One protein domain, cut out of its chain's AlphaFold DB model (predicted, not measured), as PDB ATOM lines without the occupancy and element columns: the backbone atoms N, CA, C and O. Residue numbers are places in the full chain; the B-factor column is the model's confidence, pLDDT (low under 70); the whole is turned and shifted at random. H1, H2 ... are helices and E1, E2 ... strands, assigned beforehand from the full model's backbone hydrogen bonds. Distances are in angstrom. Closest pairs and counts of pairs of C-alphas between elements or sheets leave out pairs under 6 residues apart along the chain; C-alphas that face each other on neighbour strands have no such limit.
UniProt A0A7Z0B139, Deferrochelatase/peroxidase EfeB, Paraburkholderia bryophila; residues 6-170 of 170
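Overview. This is residues 6 to 170 of the 170 residues of the protein "Deferrochelatase/peroxidase EfeB" of Paraburkholderia bryophila (UniProt A0A7Z0B139). What is the main picture? A twisted, curled sheet of four strands has a cluster of short helices, H2 to H5, near it, and the far end of its E2 and E3 hairpin bends over like a hook. The looped stretch of residues 32 to 67 lies beyond H2 and H3, while a tail after E4, with H6, runs away at the other end of the longest axis. What is it made of? The printed part has 165 residues, with named elements in the order E1 H1 H2 H3 E2 E3 H4 H5 E4 H6, class mixed, and the sheet order E2 E3 E1 E4 is antiparallel throughout. How full is the shape? It is loose, with a radius of gyration of the C-alphas of 18.9 A, and only just elongated, spanning 63 by 42 by 27 A.

Arrangement. How is the sheet joined? E2, residues 87 to 98, and E3, residues 104 to 119, form an antiparallel hairpin, with N 91 and O 110 at 2.8 A. E3 is also antiparallel to E1, residues 6 to 14, with N 10 and O 115 at 2.9 A; E1 is antiparallel to E4, residues 143 to 153, with N 9 and O 149 at 2.9 A. Which helices meet the sheet? H4, residues 126 to 136, only grazes it with residues 126 to 127, whereas H1, residues 16 to 20, is on it, the closest C-alphas of H1 and E3 being those of Leu 16 and Tyr 109, 7.0 A apart. With H5, residues 138 to 141, H4 joins E3 to E4 in a split strand-helix-strand unit, two strands running the same way with E1 between them; its crossover is right-handed. What do the other helices touch? H3, residues 68 to 72, touches H4, with C-alphas of Ser 72 and Ile 129 closest at 5.6 A. H2, residues 24 to 31, only just touches H5, with 3 pairs of C-alphas within 8 A, Val 30 and Met 138 closest at 5.5 A. Are the helix backbones complete? Every O i to N i+4 pair is within hydrogen-bond range in H1, H2 and H3, and 6 of 7 in H4; H5 and H6, residues 165 to 168, are too short for such a pair.

Along the chain. Where do the strands run? E1 starts at C-alpha 6, (-3.051, -25.445, 50.765), and spans 25.0 A; E3 spans 37.1 A, E4 27.1 A and E2 23.4 A. Where are the bends and the end? E2 bends by 99 degrees at residue 95 and E3 by 92 degrees at residue 107; H4 spans 15.7 A, and H6 ends at C-alpha 168, (3.594, -9.228, 54.436).

Size, cuts and confidence. How large is it? The two C-alphas farthest apart, of Asp 58 and Gly 160, are 65.5 A apart, and the printed part has no cut. Which links are long, and where is confidence low? The links H2 to H3, H3 to E2 and E4 to H6 are long, and residues 98 to 103 are under 70 in pLDDT.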
ATOM      1  N   TYR A   6      -1.865 -25.984  51.421       98.69
ATOM      2  CA  TYR A   6      -3.051 -25.445  50.765       98.69
ATOM      3  C   TYR A   6      -4.277 -26.181  51.271       98.69
ATOM      4  O   TYR A   6      -4.287 -27.411  51.327       98.69
ATOM      5  N   THR A   7      -5.323 -25.429  51.590       98.75
ATOM      6  CA  THR A   7      -6.581 -25.967  52.104       98.75
ATOM      7  C   THR A   7      -7.689 -25.729  51.097       98.75
ATOM      8  O   THR A   7      -7.934 -24.591  50.704       98.75
ATOM      9  N   VAL A   8      -8.376 -26.796  50.708       98.81
ATOM     10  CA  VAL A   8      -9.628 -26.719  49.955       98.81
ATOM     11  C   VAL A   8     -10.777 -26.900  50.933       98.81
ATOM     12  O   VAL A   8     -10.754 -27.829  51.741       98.81
ATOM     13  N   VAL A   9     -11.777 -26.026  50.842       98.75
ATOM     14  CA  VAL A   9     -13.028 -26.127  51.593       98.75
ATOM     15  C   VAL A   9     -14.178 -26.286  50.608       98.75
ATOM     16  O   VAL A   9     -14.274 -25.528  49.641       98.75
ATOM     17  N   ARG A  10     -15.057 -27.260  50.847       98.62
ATOM     18  CA  ARG A  10     -16.306 -27.443  50.099       98.62
ATOM     19  C   ARG A  10     -17.461 -27.573  51.083       98.62
ATOM     20  O   ARG A  10     -17.395 -28.407  51.980       98.62
ATOM     21  N   ARG A  11     -18.523 -26.792  50.894       98.12
ATOM     22  CA  ARG A  11     -19.816 -27.061  51.541       98.12
ATOM     23  C   ARG A  11     -20.571 -28.020  50.632       98.12
ATOM     24  O   ARG A  11     -20.854 -27.676  49.484       98.12
ATOM     25  N   ILE A  12     -20.802 -29.231  51.118       97.56
ATOM     26  CA  ILE A  12     -21.450 -30.313  50.379       97.56
ATOM     27  C   ILE A  12     -22.751 -30.627  51.104       97.56
ATOM     28  O   ILE A  12     -22.708 -31.191  52.195       97.56
ATOM     29  N   ARG A  13     -23.884 -30.246  50.516       95.38
ATOM     30  CA  ARG A  13     -25.200 -30.660  51.006       95.38
ATOM     31  C   ARG A  13     -25.405 -32.128  50.654       95.38
ATOM     32  O   ARG A  13     -25.024 -32.541  49.556       95.38
ATOM     33  N   ILE A  14     -25.984 -32.890  51.571       94.50
ATOM     34  CA  ILE A  14     -26.402 -34.273  51.344       94.50
ATOM     35  C   ILE A  14     -27.927 -34.278  51.324       94.50
ATOM     36  O   ILE A  14     -28.539 -33.778  52.262       94.50
ATOM     37  N   THR A  15     -28.537 -34.832  50.280       92.12
ATOM     38  CA  THR A  15     -29.991 -35.036  50.217       92.12
ATOM     39  C   THR A  15     -30.350 -36.226  51.112       92.12
ATOM     40  O   THR A  15     -30.411 -37.373  50.656       92.12
ATOM     41  N   LEU A  16     -30.506 -35.967  52.414       92.75
ATOM     42  CA  LEU A  16     -30.683 -36.995  53.445       92.75
ATOM     43  C   LEU A  16     -31.961 -37.804  53.229       92.75
ATOM     44  O   LEU A  16     -31.950 -39.018  53.363       92.75
ATOM     45  N   GLU A  17     -33.034 -37.153  52.804       89.94
ATOM     46  CA  GLU A  17     -34.335 -37.750  52.532       89.94
ATOM     47  C   GLU A  17     -34.246 -38.773  51.395       89.94
ATOM     48  O   GLU A  17     -34.907 -39.811  51.422       89.94
ATOM     49  N   HIS A  18     -33.411 -38.514  50.387       89.12
ATOM     50  CA  HIS A  18     -33.155 -39.485  49.330       89.12
ATOM     51  C   HIS A  18     -32.249 -40.620  49.813       89.12
ATOM     52  O   HIS A  18     -32.534 -41.794  49.567       89.12
ATOM     53  N   TRP A  19     -31.174 -40.268  50.519       92.62
ATOM     54  CA  TRP A  19     -30.203 -41.226  51.029       92.62
ATOM     55  C   TRP A  19     -30.831 -42.218  52.014       92.62
ATOM     56  O   TRP A  19     -30.674 -43.422  51.840       92.62
ATOM     57  N   ASP A  20     -31.604 -41.752  52.990       93.44
ATOM     58  CA  ASP A  20     -32.191 -42.587  54.045       93.44
ATOM     59  C   ASP A  20     -33.283 -43.537  53.533       93.44
ATOM     60  O   ASP A  20     -33.509 -44.586  54.132       93.44
ATOM     61  N   ASN A  21     -33.908 -43.218  52.396       92.00
ATOM     62  CA  ASN A  21     -34.863 -44.097  51.711       92.00
ATOM     63  C   ASN A  21     -34.197 -45.104  50.754       92.00
ATOM     64  O   ASN A  21     -34.884 -45.847  50.055       92.00
ATOM     65  N   THR A  22     -32.867 -45.114  50.688       94.38
ATOM     66  CA  THR A  22     -32.093 -46.028  49.848       94.38
ATOM     67  C   THR A  22     -31.689 -47.268  50.644       94.38
ATOM     68  O   THR A  22     -31.189 -47.154  51.762       94.38
ATOM     69  N   GLU A  23     -31.857 -48.454  50.052       97.25
ATOM     70  CA  GLU A  23     -31.468 -49.727  50.669       97.25
ATOM     71  C   GLU A  23     -29.996 -49.730  51.103       97.25
ATOM     72  O   GLU A  23     -29.116 -49.256  50.378       97.25
ATOM     73  N   VAL A  24     -29.716 -50.302  52.279       97.50
ATOM     74  CA  VAL A  24     -28.371 -50.277  52.879       97.50
ATOM     75  C   VAL A  24     -27.336 -50.924  51.961       97.50
ATOM     76  O   VAL A  24     -26.262 -50.355  51.785       97.50
ATOM     77  N   ASP A  25     -27.666 -52.039  51.309       97.06
ATOM     78  CA  ASP A  25     -26.752 -52.705  50.372       97.06
ATOM     79  C   ASP A  25     -26.331 -51.772  49.227       97.06
ATOM     80  O   ASP A  25     -25.166 -51.752  48.826       97.06
ATOM     81  N   PHE A  26     -27.250 -50.938  48.726       97.44
ATOM     82  CA  PHE A  26     -26.923 -49.958  47.695       97.44
ATOM     83  C   PHE A  26     -26.136 -48.771  48.267       97.44
ATOM     84  O   PHE A  26     -25.174 -48.335  47.639       97.44
ATOM     85  N   GLN A  27     -26.459 -48.288  49.474       98.06
ATOM     86  CA  GLN A  27     -25.645 -47.277  50.169       98.06
ATOM     87  C   GLN A  27     -24.181 -47.735  50.313       98.06
ATOM     88  O   GLN A  27     -23.243 -46.972  50.054       98.06
ATOM     89  N   GLU A  28     -23.975 -48.996  50.696       98.31
ATOM     90  CA  GLU A  28     -22.649 -49.593  50.835       98.31
ATOM     91  C   GLU A  28     -21.937 -49.709  49.485       98.31
ATOM     92  O   GLU A  28     -20.754 -49.378  49.407       98.31
ATOM     93  N   GLN A  29     -22.639 -50.080  48.409       97.88
ATOM     94  CA  GLN A  29     -22.094 -50.086  47.044       97.88
ATOM     95  C   GLN A  29     -21.703 -48.683  46.555       97.88
ATOM     96  O   GLN A  29     -20.618 -48.519  45.990       97.88
ATOM     97  N   VAL A  30     -22.539 -47.669  46.809       98.00
ATOM     98  CA  VAL A  30     -22.264 -46.256  46.487       98.00
ATOM     99  C   VAL A  30     -20.944 -45.818  47.121       98.00
ATOM    100  O   VAL A  30     -20.100 -45.206  46.460       98.00
ATOM    101  N   PHE A  31     -20.720 -46.174  48.387       97.94
ATOM    102  CA  PHE A  31     -19.492 -45.812  49.088       97.94
ATOM    103  C   PHE A  31     -18.304 -46.732  48.748       97.94
ATOM    104  O   PHE A  31     -17.175 -46.261  48.608       97.94
ATOM    105  N   GLY A  32     -18.538 -48.036  48.603       98.19
ATOM    106  CA  GLY A  32     -17.527 -49.093  48.500       98.19
ATOM    107  C   GLY A  32     -17.059 -49.656  49.854       98.19
ATOM    108  O   GLY A  32     -15.995 -50.278  49.922       98.19
ATOM    109  N   ARG A  33     -17.808 -49.413  50.940       98.62
ATOM    110  CA  ARG A  33     -17.527 -49.917  52.299       98.62
ATOM    111  C   ARG A  33     -18.813 -50.272  53.031       98.62
ATOM    112  O   ARG A  33     -19.844 -49.647  52.807       98.62
ATOM    113  N   HIS A  34     -18.694 -51.202  53.971       98.38
ATOM    114  CA  HIS A  34     -19.744 -51.532  54.918       98.38
ATOM    115  C   HIS A  34     -20.013 -50.365  55.872       98.38
ATOM    116  O   HIS A  34     -19.090 -49.819  56.482       98.38
ATOM    117  N   LYS A  35     -21.284 -50.000  56.036       97.31
ATOM    118  CA  LYS A  35     -21.734 -48.837  56.811       97.31
ATOM    119  C   LYS A  35     -21.535 -49.031  58.311       97.31
ATOM    120  O   LYS A  35     -21.212 -48.074  59.009       97.31
ATOM    121  N   TYR A  36     -21.703 -50.259  58.806       97.19
ATOM    122  CA  TYR A  36     -21.548 -50.566  60.232       97.19
ATOM    123  C   TYR A  36     -20.081 -50.704  60.661       97.19
ATOM    124  O   TYR A  36     -19.667 -50.101  61.646       97.19
ATOM    125  N   SER A  37     -19.290 -51.504  59.941       97.88
ATOM    126  CA  SER A  37     -17.902 -51.813  60.323       97.88
ATOM    127  C   SER A  37     -16.867 -50.860  59.727       97.88
ATOM    128  O   SER A  37     -15.710 -50.887  60.137       97.88
ATOM    129  N   GLY A  38     -17.240 -50.089  58.704       98.06
ATOM    130  CA  GLY A  38     -16.314 -49.284  57.913       98.06
ATOM    131  C   GLY A  38     -15.386 -50.103  57.011       98.06
ATOM    132  O   GLY A  38     -14.561 -49.514  56.314       98.06
ATOM    133  N   ALA A  39     -15.473 -51.435  56.999       98.44
ATOM    134  CA  ALA A  39     -14.592 -52.284  56.202       98.44
ATOM    135  C   ALA A  39     -14.851 -52.110  54.694       98.44
ATOM    136  O   ALA A  39     -15.998 -51.891  54.302       98.44
ATOM    137  N   PRO A  40     -13.832 -52.219  53.821       98.19
ATOM    138  CA  PRO A  40     -14.064 -52.395  52.384       98.19
ATOM    139  C   PRO A  40     -15.015 -53.570  52.125       98.19
ATOM    140  O   PRO A  40     -14.974 -54.559  52.859       98.19
ATOM    141  N   ILE A  41     -15.858 -53.472  51.093       97.25
ATOM    142  CA  ILE A  41     -16.730 -54.595  50.708       97.25
ATOM    143  C   ILE A  41     -15.859 -55.832  50.447       97.25
ATOM    144  O   ILE A  41     -14.832 -55.740  49.779       97.25
ATOM    145  N   GLY A  42     -16.247 -56.974  51.022       93.94
ATOM    146  CA  GLY A  42     -15.476 -58.224  50.976       93.94
ATOM    147  C   GLY A  42     -14.461 -58.391  52.117       93.94
ATOM    148  O   GLY A  42     -13.839 -59.448  52.242       93.94
ATOM    149  N   LYS A  43     -14.304 -57.386  52.987       96.94
ATOM    150  CA  LYS A  43     -13.399 -57.397  54.150       96.94
ATOM    151  C   LYS A  43     -14.172 -57.281  55.470       96.94
ATOM    152  O   LYS A  43     -15.396 -57.200  55.477       96.94
ATOM    153  N   LYS A  44     -13.470 -57.333  56.613       96.69
ATOM    154  CA  LYS A  44     -14.109 -57.425  57.944       96.69
ATOM    155  C   LYS A  44     -13.834 -56.233  58.851       96.69
ATOM    156  O   LYS A  44     -14.682 -55.906  59.679       96.69
ATOM    157  N   SER A  45     -12.677 -55.597  58.725       98.12
ATOM    158  CA  SER A  45     -12.237 -54.520  59.611       98.12
ATOM    159  C   SER A  45     -12.030 -53.209  58.853       98.12
ATOM    160  O   SER A  45     -11.623 -53.204  57.696       98.12
ATOM    161  N   GLU A  46     -12.295 -52.081  59.518       97.81
ATOM    162  CA  GLU A  46     -12.200 -50.730  58.938       97.81
ATOM    163  C   GLU A  46     -10.856 -50.468  58.235       97.81
ATOM    164  O   GLU A  46     -10.805 -49.896  57.140       97.81
ATOM    165  N   PHE A  47      -9.772 -50.934  58.862       97.69
ATOM    166  CA  PHE A  47      -8.394 -50.744  58.415       97.69
ATOM    167  C   PHE A  47      -7.899 -51.811  57.433       97.69
ATOM    168  O   PHE A  47      -6.733 -51.766  57.039       97.69
ATOM    169  N   ASP A  48      -8.755 -52.750  57.020       98.12
ATOM    170  CA  ASP A  48      -8.402 -53.682  55.956       98.12
ATOM    171  C   ASP A  48      -8.116 -52.906  54.661       98.12
ATOM    172  O   ASP A  48      -8.730 -51.875  54.352       98.12
ATOM    173  N   ALA A  49      -7.146 -53.401  53.894       96.81
ATOM    174  CA  ALA A  49      -6.765 -52.775  52.640       96.81
ATOM    175  C   ALA A  49      -7.920 -52.830  51.630       96.81
ATOM    176  O   ALA A  49      -8.602 -53.844  51.483       96.81
ATOM    177  N   VAL A  50      -8.105 -51.732  50.899       97.06
ATOM    178  CA  VAL A  50      -9.032 -51.676  49.765       97.06
ATOM    179  C   VAL A  50      -8.397 -52.426  48.595       97.06
ATOM    180  O   VAL A  50      -7.438 -51.925  48.004       97.06
ATOM    181  N   ASP A  51      -8.932 -53.597  48.250       95.62
ATOM    182  CA  ASP A  51      -8.504 -54.357  47.075       95.62
ATOM    183  C   ASP A  51      -9.392 -54.028  45.868       95.62
ATOM    184  O   ASP A  51     -10.549 -54.424  45.780       95.62
ATOM    185  N   LEU A  52      -8.848 -53.254  44.928       95.81
ATOM    186  CA  LEU A  52      -9.571 -52.817  43.730       95.81
ATOM    187  C   LEU A  52      -9.586 -53.858  42.603       95.81
ATOM    188  O   LEU A  52     -10.241 -53.611  41.586       95.81
ATOM    189  N   LYS A  53      -8.848 -54.966  42.756       95.62
ATOM    190  CA  LYS A  53      -8.748 -56.057  41.777       95.62
ATOM    191  C   LYS A  53      -9.565 -57.283  42.172       95.62
ATOM    192  O   LYS A  53      -9.598 -58.244  41.416       95.62
ATOM    193  N   GLU A  54     -10.157 -57.273  43.361       96.00
ATOM    194  CA  GLU A  54     -10.977 -58.376  43.837       96.00
ATOM    195  C   GLU A  54     -12.258 -58.477  43.004       96.00
ATOM    196  O   GLU A  54     -12.974 -57.488  42.812       96.00
ATOM    197  N   GLU A  55     -12.523 -59.681  42.508       96.81
ATOM    198  CA  GLU A  55     -13.655 -60.016  41.650       96.81
ATOM    199  C   GLU A  55     -14.529 -61.078  42.323       96.81
ATOM    200  O   GLU A  55     -14.052 -61.902  43.109       96.81
ATOM    201  N   ASP A  56     -15.826 -61.040  42.033       93.81
ATOM    202  CA  ASP A  56     -16.768 -62.068  42.443       93.81
ATOM    203  C   ASP A  56     -16.649 -63.332  41.567       93.81
ATOM    204  O   ASP A  56     -15.825 -63.441  40.657       93.81
ATOM    205  N   LYS A  57     -17.499 -64.326  41.843       95.31
ATOM    206  CA  LYS A  57     -17.530 -65.599  41.104       95.31
ATOM    207  C   LYS A  57     -17.871 -65.456  39.612       95.31
ATOM    208  O   LYS A  57     -17.627 -66.393  38.857       95.31
ATOM    209  N   ASP A  58     -18.475 -64.338  39.221       95.56
ATOM    210  CA  ASP A  58     -18.925 -64.051  37.861       95.56
ATOM    211  C   ASP A  58     -17.945 -63.100  37.136       95.56
ATOM    212  O   ASP A  58     -18.168 -62.762  35.974       95.56
ATOM    213  N   GLY A  59     -16.839 -62.712  37.789       95.69
ATOM    214  CA  GLY A  59     -15.804 -61.830  37.244       95.69
ATOM    215  C   GLY A  59     -16.115 -60.339  37.379       95.69
ATOM    216  O   GLY A  59     -15.453 -59.520  36.742       95.69
ATOM    217  N   ASN A  60     -17.119 -59.954  38.174       95.38
ATOM    218  CA  ASN A  60     -17.420 -58.542  38.409       95.38
ATOM    219  C   ASN A  60     -16.578 -57.998  39.567       95.38
ATOM    220  O   ASN A  60     -16.376 -58.708  40.554       95.38
ATOM    221  N   PRO A  61     -16.145 -56.727  39.528       96.75
ATOM    222  CA  PRO A  61     -15.443 -56.118  40.651       96.75
ATOM    223  C   PRO A  61     -16.291 -56.135  41.931       96.75
ATOM    224  O   PRO A  61     -17.397 -55.593  41.944       96.75
ATOM    225  N   VAL A  62     -15.748 -56.668  43.032       96.81
ATOM    226  CA  VAL A  62     -16.429 -56.688  44.345       96.81
ATOM    227  C   VAL A  62     -16.721 -55.269  44.839       96.81
ATOM    228  O   VAL A  62     -17.787 -54.988  45.382       96.81
ATOM    229  N   ILE A  63     -15.776 -54.352  44.625       97.81
ATOM    230  CA  ILE A  63     -15.966 -52.917  44.850       97.81
ATOM    231  C   ILE A  63     -16.383 -52.278  43.518       97.81
ATOM    232  O   ILE A  63     -15.540 -52.246  42.608       97.81
ATOM    233  N   PRO A  64     -17.603 -51.713  43.396       97.69
ATOM    234  CA  PRO A  64     -18.110 -51.178  42.134       97.69
ATOM    235  C   PRO A  64     -17.169 -50.166  41.473       97.69
ATOM    236  O   PRO A  64     -16.494 -49.386  42.158       97.69
ATOM    237  N   GLU A  65     -17.131 -50.156  40.138       97.19
ATOM    238  CA  GLU A  65     -16.244 -49.287  39.345       97.19
ATOM    239  C   GLU A  65     -16.459 -47.786  39.603       97.19
ATOM    240  O   GLU A  65     -15.519 -46.991  39.565       97.19
ATOM    241  N   ASN A  66     -17.695 -47.420  39.922       97.56
ATOM    242  CA  ASN A  66     -18.177 -46.072  40.201       97.56
ATOM    243  C   ASN A  66     -18.375 -45.786  41.704       97.56
ATOM    244  O   ASN A  66     -18.975 -44.772  42.061       97.56
ATOM    245  N   SER A  67     -17.872 -46.653  42.591       98.38
ATOM    246  CA  SER A  67     -17.915 -46.419  44.041       98.38
ATOM    247  C   SER A  67     -16.972 -45.291  44.472       98.38
ATOM    248  O   SER A  67     -15.851 -45.147  43.962       98.38
ATOM    249  N   HIS A  68     -17.400 -44.521  45.474       98.56
ATOM    250  CA  HIS A  68     -16.667 -43.357  45.973       98.56
ATOM    251  C   HIS A  68     -15.229 -43.705  46.394       98.56
ATOM    252  O   HIS A  68     -14.269 -43.018  46.028       98.56
ATOM    253  N   VAL A  69     -15.042 -44.803  47.137       98.06
ATOM    254  CA  VAL A  69     -13.720 -45.244  47.611       98.06
ATOM    255  C   VAL A  69     -12.807 -45.661  46.463       98.06
ATOM    256  O   VAL A  69     -11.620 -45.345  46.514       98.06
ATOM    257  N   ARG A  70     -13.314 -46.322  45.412       98.06
ATOM    258  CA  ARG A  70     -12.492 -46.687  44.246       98.06
ATOM    259  C   ARG A  70     -12.028 -45.447  43.501       98.06
ATOM    260  O   ARG A  70     -10.837 -45.318  43.213       98.06
ATOM    261  N   LEU A  71     -12.950 -44.536  43.199       98.25
ATOM    262  CA  LEU A  71     -12.656 -43.343  42.411       98.25
ATOM    263  C   LEU A  71     -11.766 -42.345  43.157       98.25
ATOM    264  O   LEU A  71     -10.978 -41.655  42.515       98.25
ATOM    265  N   SER A  72     -11.836 -42.297  44.490       98.06
ATOM    266  CA  SER A  72     -10.990 -41.434  45.330       98.06
ATOM    267  C   SER A  72      -9.671 -42.077  45.777       98.06
ATOM    268  O   SER A  72      -8.818 -41.396  46.348       98.06
ATOM    269  N   ASN A  73      -9.460 -43.371  45.510       97.94
ATOM    270  CA  ASN A  73      -8.248 -44.079  45.915       97.94
ATOM    271  C   ASN A  73      -6.999 -43.530  45.203       97.94
ATOM    272  O   ASN A  73      -7.037 -43.220  44.011       97.94
ATOM    273  N   GLN A  74      -5.858 -43.495  45.894       96.94
ATOM    274  CA  GLN A  74      -4.575 -43.091  45.307       96.94
ATOM    275  C   GLN A  74      -4.179 -43.934  44.081       96.94
ATOM    276  O   GLN A  74      -3.608 -43.397  43.132       96.94
ATOM    277  N   ALA A  75      -4.519 -45.229  44.060       96.19
ATOM    278  CA  ALA A  75      -4.246 -46.124  42.934       96.19
ATOM    279  C   ALA A  75      -5.017 -45.713  41.667       96.19
ATOM    280  O   ALA A  75      -4.534 -45.919  40.558       96.19
ATOM    281  N   SER A  76      -6.173 -45.066  41.839       96.38
ATOM    282  CA  SER A  76      -6.989 -44.503  40.760       96.38
ATOM    283  C   SER A  76      -6.609 -43.061  40.414       96.38
ATOM    284  O   SER A  76      -7.147 -42.504  39.465       96.38
ATOM    285  N   ASN A  77      -5.711 -42.425  41.171       97.19
ATOM    286  CA  ASN A  77      -5.391 -40.999  41.043       97.19
ATOM    287  C   ASN A  77      -3.883 -40.732  40.978       97.19
ATOM    288  O   ASN A  77      -3.409 -39.713  41.471       97.19
ATOM    289  N   ASN A  78      -3.114 -41.644  40.378       95.06
ATOM    290  CA  ASN A  78      -1.668 -41.501  40.167       95.06
ATOM    291  C   ASN A  78      -0.893 -41.168  41.460       95.06
ATOM    292  O   ASN A  78       0.049 -40.378  41.444       95.06
ATOM    293  N   GLY A  79      -1.312 -41.740  42.592       96.75
ATOM    294  CA  GLY A  79      -0.700 -41.489  43.897       96.75
ATOM    295  C   GLY A  79      -1.151 -40.197  44.587       96.75
ATOM    296  O   GLY A  79      -0.580 -39.849  45.616       96.75
ATOM    297  N   ALA A  80      -2.148 -39.475  44.060       97.94
ATOM    298  CA  ALA A  80      -2.688 -38.290  44.718       97.94
ATOM    299  C   ALA A  80      -3.240 -38.640  46.107       97.94
ATOM    300  O   ALA A  80      -4.027 -39.575  46.270       97.94
ATOM    301  N   GLN A  81      -2.842 -37.853  47.104       97.50
ATOM    302  CA  GLN A  81      -3.284 -37.989  48.486       97.50
ATOM    303  C   GLN A  81      -3.595 -36.614  49.071       97.50
ATOM    304  O   GLN A  81      -2.966 -35.608  48.736       97.50
ATOM    305  N   ILE A  82      -4.578 -36.591  49.966       98.44
ATOM    306  CA  ILE A  82      -5.020 -35.404  50.692       98.44
ATOM    307  C   ILE A  82      -5.308 -35.788  52.143       98.44
ATOM    308  O   ILE A  82      -5.783 -36.892  52.417       98.44
ATOM    309  N   LEU A  83      -5.066 -34.869  53.074       98.56
ATOM    310  CA  LEU A  83      -5.486 -35.034  54.462       98.56
ATOM    311  C   LEU A  83      -6.885 -34.439  54.631       98.56
ATOM    312  O   LEU A  83      -7.036 -33.217  54.653       98.56
ATOM    313  N   ARG A  84      -7.901 -35.297  54.752       98.56
ATOM    314  CA  ARG A  84      -9.284 -34.877  55.023       98.56
ATOM    315  C   ARG A  84      -9.472 -34.617  56.519       98.56
ATOM    316  O   ARG A  84      -9.141 -35.472  57.335       98.56
ATOM    317  N   ARG A  85     -10.030 -33.457  56.871       98.38
ATOM    318  CA  ARG A  85     -10.352 -33.040  58.246       98.38
ATOM    319  C   ARG A  85     -11.703 -32.318  58.283       98.38
ATOM    320  O   ARG A  85     -11.801 -31.150  58.652       98.38
ATOM    321  N   SER A  86     -12.716 -33.020  57.795       98.12
ATOM    322  CA  SER A  86     -14.059 -32.497  57.548       98.12
ATOM    323  C   SER A  86     -14.935 -32.473  58.804       98.12
ATOM    324  O   SER A  86     -14.633 -33.143  59.789       98.12
ATOM    325  N   TYR A  87     -16.043 -31.736  58.736       98.62
ATOM    326  CA  TYR A  87     -17.043 -31.614  59.800       98.62
ATOM    327  C   TYR A  87     -18.451 -31.743  59.223       98.62
ATOM    328  O   TYR A  87     -18.695 -31.277  58.111       98.62
ATOM    329  N   SER A  88     -19.379 -32.336  59.968       98.50
ATOM    330  CA  SER A  88     -20.801 -32.291  59.617       98.50
ATOM    331  C   SER A  88     -21.389 -30.912  59.917       98.50
ATOM    332  O   SER A  88     -20.931 -30.234  60.837       98.50
ATOM    333  N   TYR A  89     -22.415 -30.512  59.171       98.19
ATOM    334  CA  TYR A  89     -23.225 -29.332  59.474       98.19
ATOM    335  C   TYR A  89     -24.719 -29.654  59.338       98.19
ATOM    336  O   TYR A  89     -25.089 -30.590  58.628       98.19
ATOM    337  N   ASN A  90     -25.550 -28.881  60.035       97.19
ATOM    338  CA  ASN A  90     -27.005 -28.895  59.938       97.19
ATOM    339  C   ASN A  90     -27.503 -27.478  60.258       97.19
ATOM    340  O   ASN A  90     -27.426 -27.047  61.409       97.19
ATOM    341  N   ASP A  91     -27.980 -26.779  59.234       95.50
ATOM    342  CA  ASP A  91     -28.485 -25.406  59.296       95.50
ATOM    343  C   ASP A  91     -30.030 -25.380  59.263       95.50
ATOM    344  O   ASP A  91     -30.634 -24.432  58.769       95.50
ATOM    345  N   SER A  92     -30.684 -26.396  59.852       93.94
ATOM    346  CA  SER A  92     -32.142 -26.607  59.837       93.94
ATOM    347  C   SER A  92     -32.657 -27.049  58.461       93.94
ATOM    348  O   SER A  92     -31.979 -27.784  57.745       93.94
ATOM    349  N   THR A  93     -33.889 -26.688  58.118       92.25
ATOM    350  CA  THR A  93     -34.529 -26.994  56.840       92.25
ATOM    351  C   THR A  93     -34.585 -25.772  55.937       92.25
ATOM    352  O   THR A  93     -34.870 -24.672  56.414       92.25
ATOM    353  N   ASP A  94     -34.430 -25.982  54.637       89.06
ATOM    354  CA  ASP A  94     -34.594 -24.959  53.606       89.06
ATOM    355  C   ASP A  94     -35.381 -25.537  52.419       89.06
ATOM    356  O   ASP A  94     -35.525 -26.754  52.272       89.06
ATOM    357  N   PHE A  95     -35.947 -24.668  51.586       87.31
ATOM    358  CA  PHE A  95     -36.688 -25.092  50.405       87.31
ATOM    359  C   PHE A  95     -35.730 -25.335  49.237       87.31
ATOM    360  O   PHE A  95     -35.096 -24.402  48.735       87.31
ATOM    361  N   TYR A  96     -35.663 -26.577  48.755       81.25
ATOM    362  CA  TYR A  96     -34.782 -26.951  47.653       81.25
ATOM    363  C   TYR A  96     -35.547 -27.395  46.413       81.25
ATOM    364  O   TYR A  96     -36.594 -28.033  46.467       81.25
ATOM    365  N   ILE A  97     -34.965 -27.061  45.260       74.50
ATOM    366  CA  ILE A  97     -35.355 -27.615  43.966       74.50
ATOM    367  C   ILE A  97     -34.297 -28.646  43.601       74.50
ATOM    368  O   ILE A  97     -33.199 -28.290  43.152       74.50
ATOM    369  N   GLU A  98     -34.613 -29.918  43.808       67.25
ATOM    370  CA  GLU A  98     -33.720 -31.003  43.440       67.25
ATOM    371  C   GLU A  98     -33.737 -31.188  41.920       67.25
ATOM    372  O   GLU A  98     -34.779 -31.402  41.295       67.25
ATOM    373  N   ARG A  99     -32.558 -31.036  41.302       65.44
ATOM    374  CA  ARG A  99     -32.392 -31.113  39.841       65.44
ATOM    375  C   ARG A  99     -32.138 -32.531  39.330       65.44
ATOM    376  O   ARG A  99     -32.059 -32.726  38.120       65.44
ATOM    377  N   TRP A 100     -31.973 -33.494  40.234       63.12
ATOM    378  CA  TRP A 100     -31.775 -34.899  39.899       63.12
ATOM    379  C   TRP A 100     -33.120 -35.642  39.940       63.12
ATOM    380  O   TRP A 100     -33.902 -35.400  40.856       63.12
ATOM    381  N   PRO A 101     -33.443 -36.500  38.952       60.97
ATOM    382  CA  PRO A 101     -34.697 -37.243  38.950       60.97
ATOM    383  C   PRO A 101     -34.863 -38.159  40.181       60.97
ATOM    384  O   PRO A 101     -33.895 -38.819  40.556       60.97
ATOM    385  N   PRO A 102     -36.085 -38.291  40.733       59.59
ATOM    386  CA  PRO A 102     -37.281 -37.542  40.358       59.59
ATOM    387  C   PRO A 102     -37.179 -36.078  40.809       59.59
ATOM    388  O   PRO A 102     -36.817 -35.790  41.943       59.59
ATOM    389  N   TRP A 103     -37.526 -35.156  39.906       69.06
ATOM    390  CA  TRP A 103     -37.546 -33.723  40.195       69.06
ATOM    391  C   TRP A 103     -38.487 -33.446  41.366       69.06
ATOM    392  O   TRP A 103     -39.676 -33.762  41.284       69.06
ATOM    393  N   ARG A 104     -37.959 -32.846  42.432       71.50
ATOM    394  CA  ARG A 104     -38.690 -32.569  43.672       71.50
ATOM    395  C   ARG A 104     -38.491 -31.122  44.106       71.50
ATOM    396  O   ARG A 104     -37.467 -30.502  43.815       71.50
ATOM    397  N   GLN A 105     -39.527 -30.570  44.724       80.75
ATOM    398  CA  GLN A 105     -39.548 -29.214  45.264       80.75
ATOM    399  C   GLN A 105     -40.151 -29.273  46.656       80.75
ATOM    400  O   GLN A 105     -41.373 -29.250  46.810       80.75
ATOM    401  N   GLU A 106     -39.292 -29.431  47.651       83.44
ATOM    402  CA  GLU A 106     -39.707 -29.754  49.010       83.44
ATOM    403  C   GLU A 106     -38.820 -29.021  50.013       83.44
ATOM    404  O   GLU A 106     -37.738 -28.520  49.690       83.44
ATOM    405  N   THR A 107     -39.313 -28.940  51.241       89.25
ATOM    406  CA  THR A 107     -38.504 -28.518  52.377       89.25
ATOM    407  C   THR A 107     -37.678 -29.715  52.828       89.25
ATOM    408  O   THR A 107     -38.242 -30.686  53.328       89.25
ATOM    409  N   GLU A 108     -36.364 -29.632  52.663       90.00
ATOM    410  CA  GLU A 108     -35.407 -30.672  53.054       90.00
ATOM    411  C   GLU A 108     -34.424 -30.108  54.081       90.00
ATOM    412  O   GLU A 108     -34.336 -28.892  54.292       90.00
ATOM    413  N   TYR A 109     -33.652 -30.981  54.722       92.81
ATOM    414  CA  TYR A 109     -32.561 -30.547  55.586       92.81
ATOM    415  C   TYR A 109     -31.442 -29.851  54.795       92.81
ATOM    416  O   TYR A 109     -30.835 -30.424  53.888       92.81
ATOM    417  N   ASP A 110     -31.063 -28.639  55.214       94.31
ATOM    418  CA  ASP A 110     -29.772 -28.052  54.851       94.31
ATOM    419  C   ASP A 110     -28.691 -28.644  55.757       94.31
ATOM    420  O   ASP A 110     -28.211 -28.035  56.715       94.31
ATOM    421  N   ALA A 111     -28.344 -29.894  55.475       96.50
ATOM    422  CA  ALA A 111     -27.349 -30.640  56.220       96.50
ATOM    423  C   ALA A 111     -26.370 -31.341  55.279       96.50
ATOM    424  O   ALA A 111     -26.646 -31.617  54.110       96.50
ATOM    425  N   GLY A 112     -25.182 -31.631  55.799       97.44
ATOM    426  CA  GLY A 112     -24.170 -32.340  55.034       97.44
ATOM    427  C   GLY A 112     -22.778 -32.204  55.619       97.44
ATOM    428  O   GLY A 112     -22.576 -32.310  56.829       97.44
ATOM    429  N   LEU A 113     -21.798 -31.987  54.743       98.50
ATOM    430  CA  LEU A 113     -20.379 -31.998  55.066       98.50
ATOM    431  C   LEU A 113     -19.706 -30.671  54.698       98.50
ATOM    432  O   LEU A 113     -19.671 -30.263  53.536       98.50
ATOM    433  N   ILE A 114     -19.070 -30.037  55.681       98.69
ATOM    434  CA  ILE A 114     -17.998 -29.069  55.454       98.69
ATOM    435  C   ILE A 114     -16.726 -29.873  55.219       98.69
ATOM    436  O   ILE A 114     -16.001 -30.257  56.141       98.69
ATOM    437  N   PHE A 115     -16.487 -30.189  53.951       98.75
ATOM    438  CA  PHE A 115     -15.304 -30.908  53.527       98.75
ATOM    439  C   PHE A 115     -14.091 -29.985  53.591       98.75
ATOM    440  O   PHE A 115     -14.080 -28.927  52.963       98.75
ATOM    441  N   VAL A 116     -13.058 -30.411  54.317       98.81
ATOM    442  CA  VAL A 116     -11.786 -29.691  54.424       98.81
ATOM    443  C   VAL A 116     -10.662 -30.652  54.073       98.81
ATOM    444  O   VAL A 116     -10.544 -31.718  54.680       98.81
ATOM    445  N   ALA A 117      -9.837 -30.281  53.097       98.62
ATOM    446  CA  ALA A 117      -8.694 -31.077  52.670       98.62
ATOM    447  C   ALA A 117      -7.418 -30.244  52.610       98.62
ATOM    448  O   ALA A 117      -7.382 -29.199  51.954       98.62
ATOM    449  N   HIS A 118      -6.367 -30.744  53.256       98.56
ATOM    450  CA  HIS A 118      -5.032 -30.158  53.238       98.56
ATOM    451  C   HIS A 118      -4.109 -30.947  52.309       98.56
ATOM    452  O   HIS A 118      -4.100 -32.181  52.323       98.56
ATOM    453  N   GLN A 119      -3.312 -30.232  51.518       98.25
ATOM    454  CA  GLN A 119      -2.334 -30.811  50.599       98.25
ATOM    455  C   GLN A 119      -1.224 -29.814  50.258       98.25
ATOM    456  O   GLN A 119      -1.420 -28.602  50.313       98.25
ATOM    457  N   SER A 120      -0.068 -30.329  49.842       96.88
ATOM    458  CA  SER A 120       1.069 -29.509  49.408       96.88
ATOM    459  C   SER A 120       0.831 -28.795  48.073       96.88
ATOM    460  O   SER A 120       1.329 -27.692  47.879       96.88
ATOM    461  N   ASP A 121       0.065 -29.398  47.160       97.31
ATOM    462  CA  ASP A 121      -0.320 -28.807  45.874       97.31
ATOM    463  C   ASP A 121      -1.717 -29.316  45.467       97.31
ATOM    464  O   ASP A 121      -1.868 -30.506  45.168       97.31
ATOM    465  N   PRO A 122      -2.755 -28.456  45.412       97.88
ATOM    466  CA  PRO A 122      -4.101 -28.853  44.995       97.88
ATOM    467  C   PRO A 122      -4.158 -29.524  43.619       97.88
ATOM    468  O   PRO A 122      -5.001 -30.396  43.413       97.88
ATOM    469  N   ARG A 123      -3.240 -29.186  42.701       97.50
ATOM    470  CA  ARG A 123      -3.166 -29.763  41.345       97.50
ATOM    471  C   ARG A 123      -2.719 -31.223  41.345       97.50
ATOM    472  O   ARG A 123      -2.972 -31.930  40.378       97.50
ATOM    473  N   LYS A 124      -2.056 -31.666  42.417       97.31
ATOM    474  CA  LYS A 124      -1.586 -33.047  42.616       97.31
ATOM    475  C   LYS A 124      -2.368 -33.796  43.702       97.31
ATOM    476  O   LYS A 124      -2.093 -34.965  43.939       97.31
ATOM    477  N   GLY A 125      -3.302 -33.122  44.374       98.00
ATOM    478  CA  GLY A 125      -4.131 -33.674  45.445       98.00
ATOM    479  C   GLY A 125      -5.611 -33.596  45.086       98.00
ATOM    480  O   GLY A 125      -6.117 -34.412  44.323       98.00
ATOM    481  N   PHE A 126      -6.305 -32.596  45.630       98.38
ATOM    482  CA  PHE A 126      -7.759 -32.463  45.516       98.38
ATOM    483  C   PHE A 126      -8.287 -32.405  44.074       98.38
ATOM    484  O   PHE A 126      -9.285 -33.052  43.779       98.38
ATOM    485  N   ILE A 127      -7.652 -31.641  43.178       98.12
ATOM    486  CA  ILE A 127      -8.182 -31.385  41.827       98.12
ATOM    487  C   ILE A 127      -8.339 -32.672  40.999       98.12
ATOM    488  O   ILE A 127      -9.453 -32.908  40.533       98.12
ATOM    489  N   PRO A 128      -7.305 -33.520  40.813       97.88
ATOM    490  CA  PRO A 128      -7.456 -34.749  40.032       97.88
ATOM    491  C   PRO A 128      -8.453 -35.732  40.661       97.88
ATOM    492  O   PRO A 128      -9.247 -36.328  39.937       97.88
ATOM    493  N   ILE A 129      -8.471 -35.840  41.996       98.44
ATOM    494  CA  ILE A 129      -9.444 -36.675  42.716       98.44
ATOM    495  C   ILE A 129     -10.869 -36.181  42.434       98.44
ATOM    496  O   ILE A 129     -11.728 -36.950  42.013       98.44
ATOM    497  N   ASN A 130     -11.123 -34.884  42.621       97.81
ATOM    498  CA  ASN A 130     -12.448 -34.300  42.437       97.81
ATOM    499  C   ASN A 130     -12.907 -34.327  40.971       97.81
ATOM    500  O   ASN A 130     -14.092 -34.513  40.730       97.81
ATOM    501  N   ASP A 131     -12.010 -34.156  39.993       97.44
ATOM    502  CA  ASP A 131     -12.353 -34.269  38.564       97.44
ATOM    503  C   ASP A 131     -12.874 -35.670  38.217       97.44
ATOM    504  O   ASP A 131     -13.859 -35.807  37.490       97.44
ATOM    505  N   ARG A 132     -12.262 -36.715  38.789       97.56
ATOM    506  CA  ARG A 132     -12.722 -38.095  38.611       97.56
ATOM    507  C   ARG A 132     -14.077 -38.330  39.274       97.56
ATOM    508  O   ARG A 132     -14.969 -38.896  38.642       97.56
ATOM    509  N   LEU A 133     -14.237 -37.870  40.516       98.06
ATOM    510  CA  LEU A 133     -15.486 -38.017  41.265       98.06
ATOM    511  C   LEU A 133     -16.642 -37.290  40.566       98.06
ATOM    512  O   LEU A 133     -17.691 -37.883  40.338       98.06
ATOM    513  N   ALA A 134     -16.424 -36.054  40.113       95.88
ATOM    514  CA  ALA A 134     -17.442 -35.253  39.434       95.88
ATOM    515  C   ALA A 134     -17.990 -35.903  38.150       95.88
ATOM    516  O   ALA A 134     -19.100 -35.583  37.733       95.88
ATOM    517  N   LYS A 135     -17.219 -36.792  37.511       95.94
ATOM    518  CA  LYS A 135     -17.608 -37.463  36.261       95.94
ATOM    519  C   LYS A 135     -18.295 -38.807  36.478       95.94
ATOM    520  O   LYS A 135     -19.178 -39.150  35.699       95.94
ATOM    521  N   PHE A 136     -17.865 -39.576  37.477       97.62
ATOM    522  CA  PHE A 136     -18.180 -41.009  37.537       97.62
ATOM    523  C   PHE A 136     -18.749 -41.490  38.871       97.62
ATOM    524  O   PHE A 136     -19.170 -42.637  38.946       97.62
ATOM    525  N   ASP A 137     -18.753 -40.666  39.917       98.00
ATOM    526  CA  ASP A 137     -19.132 -41.115  41.259       98.00
ATOM    527  C   ASP A 137     -20.645 -41.278  41.424       98.00
ATOM    528  O   ASP A 137     -21.416 -40.351  41.153       98.00
ATOM    529  N   MET A 138     -21.068 -42.441  41.929       96.81
ATOM    530  CA  MET A 138     -22.462 -42.685  42.307       96.81
ATOM    531  C   MET A 138     -22.948 -41.728  43.400       96.81
ATOM    532  O   MET A 138     -24.136 -41.403  43.424       96.81
ATOM    533  N   MET A 139     -22.049 -41.242  44.264       96.25
ATOM    534  CA  MET A 139     -22.364 -40.300  45.343       96.25
ATOM    535  C   MET A 139     -22.921 -38.961  44.828       96.25
ATOM    536  O   MET A 139     -23.610 -38.250  45.563       96.25
ATOM    537  N   ASN A 140     -22.681 -38.616  43.556       94.31
ATOM    538  CA  ASN A 140     -23.220 -37.401  42.934       94.31
ATOM    539  C   ASN A 140     -24.759 -37.374  42.888       94.31
ATOM    540  O   ASN A 140     -25.337 -36.303  42.737       94.31
ATOM    541  N   GLN A 141     -25.425 -38.526  43.029       91.06
ATOM    542  CA  GLN A 141     -26.890 -38.610  43.135       91.06
ATOM    543  C   GLN A 141     -27.417 -38.085  44.477       91.06
ATOM    544  O   GLN A 141     -28.572 -37.687  44.570       91.06
ATOM    545  N   PHE A 142     -26.576 -38.071  45.514       92.81
ATOM    546  CA  PHE A 142     -26.971 -37.744  46.888       92.81
ATOM    547  C   PHE A 142     -26.323 -36.466  47.407       92.81
ATOM    548  O   PHE A 142     -26.601 -36.048  48.529       92.81
ATOM    549  N   THR A 143     -25.408 -35.866  46.644       93.88
ATOM    550  CA  THR A 143     -24.584 -34.760  47.127       93.88
ATOM    551  C   THR A 143     -24.538 -33.603  46.150       93.88
ATOM    552  O   THR A 143     -24.379 -33.771  44.944       93.88
ATOM    553  N   THR A 144     -24.639 -32.391  46.690       92.56
ATOM    554  CA  THR A 144     -24.528 -31.152  45.920       92.56
ATOM    555  C   THR A 144     -23.482 -30.244  46.550       92.56
ATOM    556  O   THR A 144     -23.569 -29.864  47.717       92.56
ATOM    557  N   HIS A 145     -22.483 -29.840  45.768       95.06
ATOM    558  CA  HIS A 145     -21.522 -28.831  46.203       95.06
ATOM    559  C   HIS A 145     -22.132 -27.429  46.093       95.06
ATOM    560  O   HIS A 145     -22.298 -26.912  44.991       95.06
ATOM    561  N   VAL A 146     -22.403 -26.794  47.231       94.88
ATOM    562  CA  VAL A 146     -23.058 -25.473  47.315       94.88
ATOM    563  C   VAL A 146     -22.109 -24.347  47.737       94.88
ATOM    564  O   VAL A 146     -22.476 -23.178  47.724       94.88
ATOM    565  N   GLY A 147     -20.862 -24.672  48.083       96.88
ATOM    566  CA  GLY A 147     -19.837 -23.682  48.411       96.88
ATOM    567  C   GLY A 147     -18.428 -24.206  48.165       96.88
ATOM    568  O   GLY A 147     -18.176 -25.410  48.259       96.88
ATOM    569  N   SER A 148     -17.500 -23.303  47.845       98.25
ATOM    570  CA  SER A 148     -16.108 -23.646  47.556       98.25
ATOM    571  C   SER A 148     -15.151 -22.516  47.889       98.25
ATOM    572  O   SER A 148     -15.416 -21.367  47.554       98.25
ATOM    573  N   ALA A 149     -13.988 -22.865  48.429       98.50
ATOM    574  CA  ALA A 149     -12.864 -21.953  48.580       98.50
ATOM    575  C   ALA A 149     -11.528 -22.707  48.553       98.50
ATOM    576  O   ALA A 149     -11.461 -23.896  48.878       98.50
ATOM    577  N   VAL A 150     -10.461 -22.002  48.179       98.44
ATOM    578  CA  VAL A 150      -9.079 -22.483  48.268       98.44
ATOM    579  C   VAL A 150      -8.259 -21.431  48.998       98.44
ATOM    580  O   VAL A 150      -8.291 -20.259  48.635       98.44
ATOM    581  N   PHE A 151      -7.515 -21.857  50.013       98.50
ATOM    582  CA  PHE A 151      -6.694 -20.985  50.843       98.50
ATOM    583  C   PHE A 151      -5.245 -21.461  50.866       98.50
ATOM    584  O   PHE A 151      -4.972 -22.659  50.964       98.50
ATOM    585  N   ALA A 152      -4.315 -20.511  50.832       98.12
ATOM    586  CA  ALA A 152      -2.930 -20.744  51.210       98.12
ATOM    587  C   ALA A 152      -2.811 -20.599  52.734       98.12
ATOM    588  O   ALA A 152      -3.132 -19.546  53.282       98.12
ATOM    589  N   VAL A 153      -2.363 -21.650  53.418       98.00
ATOM    590  CA  VAL A 153      -2.119 -21.650  54.864       98.00
ATOM    591  C   VAL A 153      -0.605 -21.569  55.079       98.00
ATOM    592  O   VAL A 153       0.099 -22.541  54.786       98.00
ATOM    593  N   PRO A 154      -0.069 -20.416  55.513       97.25
ATOM    594  CA  PRO A 154       1.369 -20.250  55.709       97.25
ATOM    595  C   PRO A 154       1.895 -21.165  56.832       97.25
ATOM    596  O   PRO A 154       1.105 -21.701  57.614       97.25
ATOM    597  N   PRO A 155       3.225 -21.354  56.930       96.69
ATOM    598  CA  PRO A 155       3.825 -22.053  58.064       96.69
ATOM    599  C   PRO A 155       3.474 -21.379  59.398       96.69
ATOM    600  O   PRO A 155       3.109 -20.201  59.450       96.69
ATOM    601  N   GLY A 156       3.641 -22.128  60.490       96.19
ATOM    602  CA  GLY A 156       3.486 -21.598  61.843       96.19
ATOM    603  C   GLY A 156       4.398 -20.395  62.110       96.19
ATOM    604  O   GLY A 156       5.513 -20.311  61.590       96.19
ATOM    605  N   ALA A 157       3.916 -19.460  62.931       96.25
ATOM    606  CA  ALA A 157       4.682 -18.281  63.318       96.25
ATOM    607  C   ALA A 157       5.938 -18.671  64.115       96.25
ATOM    608  O   ALA A 157       5.901 -19.560  64.969       96.25
ATOM    609  N   LYS A 158       7.049 -17.975  63.857       93.81
ATOM    610  CA  LYS A 158       8.258 -18.073  64.687       93.81
ATOM    611  C   LYS A 158       8.089 -17.226  65.958       93.81
ATOM    612  O   LYS A 158       7.341 -16.246  65.922       93.81
ATOM    613  N   PRO A 159       8.787 -17.551  67.064       96.88
ATOM    614  CA  PRO A 159       8.794 -16.704  68.255       96.88
ATOM    615  C   PRO A 159       9.131 -15.247  67.910       96.88
ATOM    616  O   PRO A 159      10.094 -14.993  67.190       96.88
ATOM    617  N   GLY A 160       8.325 -14.306  68.404       96.31
ATOM    618  CA  GLY A 160       8.481 -12.874  68.120       96.31
ATOM    619  C   GLY A 160       7.930 -12.403  66.766       96.31
ATOM    620  O   GLY A 160       8.169 -11.261  66.396       96.31
ATOM    621  N   SER A 161       7.200 -13.246  66.031       95.94
ATOM    622  CA  SER A 161       6.581 -12.916  64.739       95.94
ATOM    623  C   SER A 161       5.089 -13.295  64.722       95.94
ATOM    624  O   SER A 161       4.536 -13.718  65.739       95.94
ATOM    625  N   TYR A 162       4.418 -13.151  63.576       95.88
ATOM    626  CA  TYR A 162       3.011 -13.503  63.372       95.88
ATOM    627  C   TYR A 162       2.819 -14.410  62.150       95.88
ATOM    628  O   TYR A 162       3.703 -14.579  61.306       95.88
ATOM    629  N   ILE A 163       1.648 -15.045  62.066       96.56
ATOM    630  CA  ILE A 163       1.300 -15.938  60.955       96.56
ATOM    631  C   ILE A 163       1.297 -15.135  59.652       96.56
ATOM    632  O   ILE A 163       0.567 -14.159  59.520       96.56
ATOM    633  N   GLY A 164       2.090 -15.573  58.675       95.69
ATOM    634  CA  GLY A 164       2.181 -14.907  57.375       95.69
ATOM    635  C   GLY A 164       3.168 -13.739  57.307       95.69
ATOM    636  O   GLY A 164       3.261 -13.135  56.245       95.69
ATOM    637  N   ALA A 165       3.949 -13.454  58.358       94.81
ATOM    638  CA  ALA A 165       4.938 -12.366  58.343       94.81
ATOM    639  C   ALA A 165       5.860 -12.395  57.109       94.81
ATOM    640  O   ALA A 165       6.019 -11.387  56.433       94.81
ATOM    641  N   GLY A 166       6.354 -13.575  56.710       92.25
ATOM    642  CA  GLY A 166       7.197 -13.723  55.514       92.25
ATOM    643  C   GLY A 166       6.522 -13.413  54.167       92.25
ATOM    644  O   GLY A 166       7.202 -13.430  53.149       92.25
ATOM    645  N   LEU A 167       5.204 -13.186  54.132       94.38
ATOM    646  CA  LEU A 167       4.483 -12.667  52.964       94.38
ATOM    647  C   LEU A 167       4.285 -11.148  53.047       94.38
ATOM    648  O   LEU A 167       4.329 -10.484  52.020       94.38
ATOM    649  N   PHE A 168       4.009 -10.621  54.242       94.81
ATOM    650  CA  PHE A 168       3.594  -9.228  54.436       94.81
ATOM    651  C   PHE A 168       4.747  -8.261  54.724       94.81
ATOM    652  O   PHE A 168       4.584  -7.062  54.530       94.81
ATOM    653  N   GLU A 169       5.889  -8.763  55.192       91.56
ATOM    654  CA  GLU A 169       7.087  -7.962  55.495       91.56
ATOM    655  C   GLU A 169       8.145  -8.022  54.383       91.56
ATOM    656  O   GLU A 169       9.223  -7.447  54.532       91.56
ATOM    657  N   ALA A 170       7.855  -8.757  53.306       70.69
ATOM    658  CA  ALA A 170       8.735  -8.920  52.153       70.69
ATOM    659  C   ALA A 170       8.680  -7.720  51.198       70.69
ATOM    660  O   ALA A 170       7.591  -7.120  51.051       70.69
TER     661      ALA A 170